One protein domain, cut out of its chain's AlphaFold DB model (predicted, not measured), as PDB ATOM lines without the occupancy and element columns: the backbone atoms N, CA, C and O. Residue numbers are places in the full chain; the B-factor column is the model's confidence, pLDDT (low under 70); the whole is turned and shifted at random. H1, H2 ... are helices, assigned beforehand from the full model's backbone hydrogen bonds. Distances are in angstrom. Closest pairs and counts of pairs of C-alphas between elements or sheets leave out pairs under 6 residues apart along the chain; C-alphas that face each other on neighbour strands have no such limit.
ATOM      1  N   VAL A   3     -32.711  25.856  44.407       95.62
ATOM      2  CA  VAL A   3     -32.804  26.805  45.521       95.62
ATOM      3  C   VAL A   3     -34.248  27.086  45.883       95.62
ATOM      4  O   VAL A   3     -35.132  27.113  45.021       95.62
ATOM      5  N   ASP A   4     -34.451  27.340  47.166       93.94
ATOM      6  CA  ASP A   4     -35.664  27.928  47.701       93.94
ATOM      7  C   ASP A   4     -35.259  29.176  48.486       93.94
ATOM      8  O   ASP A   4     -34.319  29.134  49.283       93.94
ATOM      9  N   ILE A   5     -35.894  30.302  48.178       93.69
ATOM     10  CA  ILE A   5     -35.590  31.604  48.777       93.69
ATOM     11  C   ILE A   5     -36.890  32.084  49.400       93.69
ATOM     12  O   ILE A   5     -37.854  32.355  48.683       93.69
ATOM     13  N   ASP A   6     -36.895  32.195  50.721       92.75
ATOM     14  CA  ASP A   6     -38.023  32.740  51.465       92.75
ATOM     15  C   ASP A   6     -37.978  34.275  51.416       92.75
ATOM     16  O   ASP A   6     -37.387  34.952  52.260       92.75
ATOM     17  N   ASP A   7     -38.503  34.826  50.323       94.75
ATOM     18  CA  ASP A   7     -38.745  36.256  50.153       94.75
ATOM     19  C   ASP A   7     -39.965  36.476  49.251       94.75
ATOM     20  O   ASP A   7     -40.082  35.881  48.176       94.75
ATOM     21  N   ASN A   8     -40.880  37.332  49.697       93.75
ATOM     22  CA  ASN A   8     -42.120  37.642  48.991       93.75
ATOM     23  C   ASN A   8     -42.040  38.955  48.200       93.75
ATOM     24  O   ASN A   8     -42.895  39.181  47.344       93.75
ATOM     25  N   ASP A   9     -41.045  39.809  48.457       97.25
ATOM     26  CA  ASP A   9     -40.846  41.028  47.676       97.25
ATOM     27  C   ASP A   9     -40.154  40.695  46.339       97.25
ATOM     28  O   ASP A   9     -39.045  40.160  46.345       97.25
ATOM     29  N   PRO A  10     -40.757  41.002  45.174       94.31
ATOM     30  CA  PRO A  10     -40.204  40.596  43.882       94.31
ATOM     31  C   PRO A  10     -38.823  41.181  43.573       94.31
ATOM     32  O   PRO A  10     -38.019  40.518  42.916       94.31
ATOM     33  N   VAL A  11     -38.552  42.412  44.022       97.38
ATOM     34  CA  VAL A  11     -37.287  43.106  43.746       97.38
ATOM     35  C   VAL A  11     -36.173  42.481  44.580       97.38
ATOM     36  O   VAL A  11     -35.190  41.993  44.024       97.38
ATOM     37  N   SER A  12     -36.373  42.385  45.895       97.88
ATOM     38  CA  SER A  12     -35.437  41.732  46.814       97.88
ATOM     39  C   SER A  12     -35.225  40.255  46.470       97.88
ATOM     40  O   SER A  12     -34.095  39.761  46.506       97.88
ATOM     41  N   TYR A  13     -36.278  39.540  46.060       96.00
ATOM     42  CA  TYR A  13     -36.173  38.157  45.596       96.00
ATOM     43  C   TYR A  13     -35.229  38.033  44.395       96.00
ATOM     44  O   TYR A  13     -34.336  37.181  44.390       96.00
ATOM     45  N   ALA A  14     -35.417  38.886  43.380       95.81
ATOM     46  CA  ALA A  14     -34.578  38.890  42.187       95.81
ATOM     47  C   ALA A  14     -33.119  39.201  42.544       95.81
ATOM     48  O   ALA A  14     -32.220  38.469  42.119       95.81
ATOM     49  N   ASP A  15     -32.886  40.213  43.380       97.88
ATOM     50  CA  ASP A  15     -31.547  40.576  43.844       97.88
ATOM     51  C   ASP A  15     -30.870  39.411  44.575       97.88
ATOM     52  O   ASP A  15     -29.737  39.048  44.250       97.88
ATOM     53  N   LYS A  16     -31.564  38.756  45.515       96.94
ATOM     54  CA  LYS A  16     -31.058  37.569  46.229       96.94
ATOM     55  C   LYS A  16     -30.714  36.433  45.268       96.94
ATOM     56  O   LYS A  16     -29.637  35.843  45.381       96.94
ATOM     57  N   TYR A  17     -31.596  36.143  44.312       96.56
ATOM     58  CA  TYR A  17     -31.395  35.084  43.327       96.56
ATOM     59  C   TYR A  17     -30.165  35.340  42.443       96.56
ATOM     60  O   TYR A  17     -29.302  34.466  42.308       96.56
ATOM     61  N   PHE A  18     -30.047  36.540  41.866       96.31
ATOM     62  CA  PHE A  18     -28.926  36.878  40.988       96.31
ATOM     63  C   PHE A  18     -27.607  36.978  41.753       96.31
ATOM     64  O   PHE A  18     -26.602  36.437  41.287       96.31
ATOM     65  N   ASN A  19     -27.612  37.577  42.946       97.50
ATOM     66  CA  ASN A  19     -26.427  37.635  43.798       97.50
ATOM     67  C   ASN A  19     -25.917  36.230  44.133       97.50
ATOM     68  O   ASN A  19     -24.735  35.947  43.930       97.50
ATOM     69  N   LEU A  20     -26.803  35.324  44.561       96.38
ATOM     70  CA  LEU A  20     -26.438  33.937  44.844       96.38
ATOM     71  C   LEU A  20     -25.865  33.242  43.601       96.38
ATOM     72  O   LEU A  20     -24.804  32.621  43.671       96.38
ATOM     73  N   LYS A  21     -26.528  33.375  42.447       96.56
ATOM     74  CA  LYS A  21     -26.085  32.765  41.185       96.56
ATOM     75  C   LYS A  21     -24.675  33.209  40.792       96.56
ATOM     76  O   LYS A  21     -23.832  32.362  40.490       96.56
ATOM     77  N   PHE A  22     -24.421  34.516  40.774       96.56
ATOM     78  CA  PHE A  22     -23.137  35.055  40.325       96.56
ATOM     79  C   PHE A  22     -22.014  34.771  41.323       96.56
ATOM     80  O   PHE A  22     -20.929  34.368  40.909       96.56
ATOM     81  N   GLN A  23     -22.277  34.872  42.628       96.94
ATOM     82  CA  GLN A  23     -21.276  34.533  43.642       96.94
ATOM     83  C   GLN A  23     -20.899  33.050  43.604       96.94
ATOM     84  O   GLN A  23     -19.718  32.714  43.656       96.94
ATOM     85  N   LEU A  24     -21.874  32.147  43.447       96.38
ATOM     86  CA  LEU A  24     -21.578  30.719  43.321       96.38
ATOM     87  C   LEU A  24     -20.738  30.424  42.075       96.38
ATOM     88  O   LEU A  24     -19.825  29.603  42.144       96.38
ATOM     89  N   LYS A  25     -21.015  31.096  40.950       97.19
ATOM     90  CA  LYS A  25     -20.223  30.955  39.721       97.19
ATOM     91  C   LYS A  25     -18.770  31.373  39.950       97.19
ATOM     92  O   LYS A  25     -17.857  30.653  39.546       97.19
ATOM     93  N   GLU A  26     -18.560  32.481  40.656       97.38
ATOM     94  CA  GLU A  26     -17.224  32.964  41.006       97.38
ATOM     95  C   GLU A  26     -16.473  32.033  41.958       97.38
ATOM     96  O   GLU A  26     -15.275  31.817  41.773       97.38
ATOM     97  N   ILE A  27     -17.156  31.459  42.950       97.19
ATOM     98  CA  ILE A  27     -16.548  30.551  43.932       97.19
ATOM     99  C   ILE A  27     -16.224  29.195  43.297       97.19
ATOM    100  O   ILE A  27     -15.129  28.669  43.480       97.19
ATOM    101  N   LEU A  28     -17.161  28.626  42.535       96.25
ATOM    102  CA  LEU A  28     -17.025  27.287  41.954       96.25
ATOM    103  C   LEU A  28     -16.243  27.270  40.636       96.25
ATOM    104  O   LEU A  28     -15.959  26.186  40.125       96.25
ATOM    105  N   LYS A  29     -15.922  28.445  40.075       97.19
ATOM    106  CA  LYS A  29     -15.180  28.614  38.813       97.19
ATOM    107  C   LYS A  29     -15.770  27.807  37.650       97.19
ATOM    108  O   LYS A  29     -15.047  27.296  36.798       97.19
ATOM    109  N   ARG A  30     -17.101  27.698  37.606       96.00
ATOM    110  CA  ARG A  30     -17.851  27.016  36.541       96.00
ATOM    111  C   ARG A  30     -19.222  27.639  36.344       96.00
ATOM    112  O   ARG A  30     -19.766  28.241  37.267       96.00
ATOM    113  N   GLU A  31     -19.803  27.430  35.167       93.88
ATOM    114  CA  GLU A  31     -21.209  27.756  34.947       93.88
ATOM    115  C   GLU A  31     -22.110  26.942  35.874       93.88
ATOM    116  O   GLU A  31     -21.861  25.768  36.176       93.88
ATOM    117  N   ILE A  32     -23.177  27.594  36.323       93.81
ATOM    118  CA  ILE A  32     -24.148  27.020  37.238       93.81
ATOM    119  C   ILE A  32     -25.529  27.224  36.651       93.81
ATOM    120  O   ILE A  32     -25.961  28.352  36.409       93.81
ATOM    121  N   ASP A  33     -26.231  26.111  36.505       94.44
ATOM    122  CA  ASP A  33     -27.673  26.121  36.354       94.44
ATOM    123  C   ASP A  33     -28.306  26.225  37.746       94.44
ATOM    124  O   ASP A  33     -28.115  25.336  38.582       94.44
ATOM    125  N   LEU A  34     -28.978  27.339  38.024       95.94
ATOM    126  CA  LEU A  34     -29.677  27.599  39.280       95.94
ATOM    127  C   LEU A  34     -31.174  27.588  38.977       95.94
ATOM    128  O   LEU A  34     -31.630  28.363  38.146       95.94
ATOM    129  N   LEU A  35     -31.920  26.698  39.627       95.31
ATOM    130  CA  LEU A  35     -33.354  26.522  39.419       95.31
ATOM    131  C   LEU A  35     -34.105  26.854  40.705       95.31
ATOM    132  O   LEU A  35     -33.725  26.394  41.782       95.31
ATOM    133  N   GLU A  36     -35.193  27.607  40.588       94.12
ATOM    134  CA  GLU A  36     -36.101  27.881  41.703       94.12
ATOM    135  C   GLU A  36     -37.044  26.695  41.928       94.12
ATOM    136  O   GLU A  36     -37.736  26.251  41.007       94.12
ATOM    137  N   GLN A  37     -37.149  26.219  43.169       93.06
ATOM    138  CA  GLN A  37     -38.032  25.104  43.518       93.06
ATOM    139  C   GLN A  37     -39.501  25.391  43.180       93.06
ATOM    140  O   GLN A  37     -40.198  24.517  42.656       93.06
ATOM    141  N   LYS A  38     -39.957  26.633  43.392       90.88
ATOM    142  CA  LYS A  38     -41.324  27.076  43.069       90.88
ATOM    143  C   LYS A  38     -41.640  27.109  41.567       90.88
ATOM    144  O   LYS A  38     -42.811  27.047  41.191       90.88
ATOM    145  N   ALA A  39     -40.630  27.170  40.696       93.31
ATOM    146  CA  ALA A  39     -40.828  27.204  39.245       93.31
ATOM    147  C   ALA A  39     -41.087  25.809  38.637       93.31
ATOM    148  O   ALA A  39     -41.590  25.698  37.515       93.31
ATOM    149  N   ILE A  40     -40.790  24.727  39.367       95.19
ATOM    150  CA  ILE A  40     -40.922  23.352  38.873       95.19
ATOM    151  C   ILE A  40     -42.377  22.888  38.971       95.19
ATOM    152  O   ILE A  40     -42.859  22.463  40.020       95.19
ATOM    153  N   ARG A  41     -43.080  22.925  37.835       96.12
ATOM    154  CA  ARG A  41     -44.501  22.536  37.744       96.12
ATOM    155  C   ARG A  41     -44.725  21.081  37.342       96.12
ATOM    156  O   ARG A  41     -45.756  20.500  37.673       96.12
ATOM    157  N   ASN A  42     -43.789  20.478  36.608       97.50
ATOM    158  CA  ASN A  42     -43.946  19.106  36.139       97.50
ATOM    159  C   ASN A  42     -43.762  18.120  37.304       97.50
ATOM    160  O   ASN A  42     -42.676  18.018  37.874       97.50
ATOM    161  N   LYS A  43     -44.822  17.372  37.629       96.44
ATOM    162  CA  LYS A  43     -44.834  16.418  38.748       96.44
ATOM    163  C   LYS A  43     -43.793  15.305  38.625       96.44
ATOM    164  O   LYS A  43     -43.248  14.891  39.637       96.44
ATOM    165  N   TYR A  44     -43.502  14.839  37.410       97.75
ATOM    166  CA  TYR A  44     -42.513  13.785  37.197       97.75
ATOM    167  C   TYR A  44     -41.111  14.331  37.440       97.75
ATOM    168  O   TYR A  44     -40.388  13.783  38.261       97.75
ATOM    169  N   LEU A  45     -40.772  15.473  36.831       96.12
ATOM    170  CA  LEU A  45     -39.490  16.142  37.070       96.12
ATOM    171  C   LEU A  45     -39.278  16.444  38.560       96.12
ATOM    172  O   LEU A  45     -38.199  16.200  39.091       96.12
ATOM    173  N   LYS A  46     -40.320  16.932  39.243       96.06
ATOM    174  CA  LYS A  46     -40.272  17.199  40.681       96.06
ATOM    175  C   LYS A  46     -39.947  15.933  41.479       96.06
ATOM    176  O   LYS A  46     -39.021  15.965  42.280       96.06
ATOM    177  N   SER A  47     -40.645  14.823  41.236       96.75
ATOM    178  CA  SER A  47     -40.385  13.551  41.928       96.75
ATOM    179  C   SER A  47     -38.973  13.012  41.682       96.75
ATOM    180  O   SER A  47     -38.337  12.508  42.606       96.75
ATOM    181  N   GLU A  48     -38.463  13.134  40.456       97.25
ATOM    182  CA  GLU A  48     -37.099  12.719  40.110       97.25
ATOM    183  C   GLU A  48     -36.043  13.553  40.845       97.25
ATOM    184  O   GLU A  48     -35.093  13.004  41.406       97.25
ATOM    185  N   ILE A  49     -36.230  14.875  40.894       95.81
ATOM    186  CA  ILE A  49     -35.348  15.785  41.631       95.81
ATOM    187  C   ILE A  49     -35.391  15.469  43.124       95.81
ATOM    188  O   ILE A  49     -34.342  15.344  43.740       95.81
ATOM    189  N   GLU A  50     -36.574  15.282  43.708       95.19
ATOM    190  CA  GLU A  50     -36.705  14.943  45.129       95.19
ATOM    191  C   GLU A  50     -36.021  13.617  45.479       95.19
ATOM    192  O   GLU A  50     -35.390  13.518  46.529       95.19
ATOM    193  N   ARG A  51     -36.076  12.617  44.589       97.12
ATOM    194  CA  ARG A  51     -35.404  11.328  44.802       97.12
ATOM    195  C   ARG A  51     -33.880  11.419  44.697       97.12
ATOM    196  O   ARG A  51     -33.183  10.627  45.321       97.12
ATOM    197  N   THR A  52     -33.364  12.325  43.868       96.50
ATOM    198  CA  THR A  52     -31.936  12.362  43.496       96.50
ATOM    199  C   THR A  52     -31.167  13.538  44.090       96.50
ATOM    200  O   THR A  52     -29.936  13.543  44.037       96.50
ATOM    201  N   LYS A  53     -31.852  14.538  44.656       95.19
ATOM    202  CA  LYS A  53     -31.204  15.711  45.241       95.19
ATOM    203  C   LYS A  53     -30.350  15.324  46.441       95.19
ATOM    204  O   LYS A  53     -30.679  14.438  47.224       95.19
TER     205      LYS A  53
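Overview. This is residues 3 to 53 of the 65 residues of an uncharacterized protein of Geofilum rubicundum JCM 15548 (UniProt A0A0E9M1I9). A long helix, H1, and a shorter one, H2, stand apart in a loose, flat model, joined by a long link that runs through the space between them. Going along the printed part, residues 3 to 9 lead to one end of H1, where the path folds back. The 51 printed residues hold two named helices, H1 then H2, and no named strand; the class is all helix. The radius of gyration of the C-alphas is 12.7 A, and the spans are 30 by 30 by 12 A.

Arrangement. Look first at H1, residues 10 to 28, then at H2, residues 43 to 52: they are apart, with no C-alpha of the one within 8 A of the other. In H1 and H2 every O i to N i+4 pair is within hydrogen-bond range.

Along the chain. Start at C-alpha 3, (-32.804, 26.805, 45.521). Find C-alpha 10 at (-40.204, 40.596, 43.882); from there H1 runs 26.8 A to C-alpha 28. H2 runs 14.3 A from C-alpha 43 to C-alpha 52 at (-31.936, 12.362, 43.496).

Size, cuts and confidence. The C-alphas of Glu 26 and Lys 43, the two farthest apart, are 32.3 A apart. The link from H1 to H2, residues 29 to 42, is long. The printed part has no cut, and no printed residue is under 70 in pLDDT.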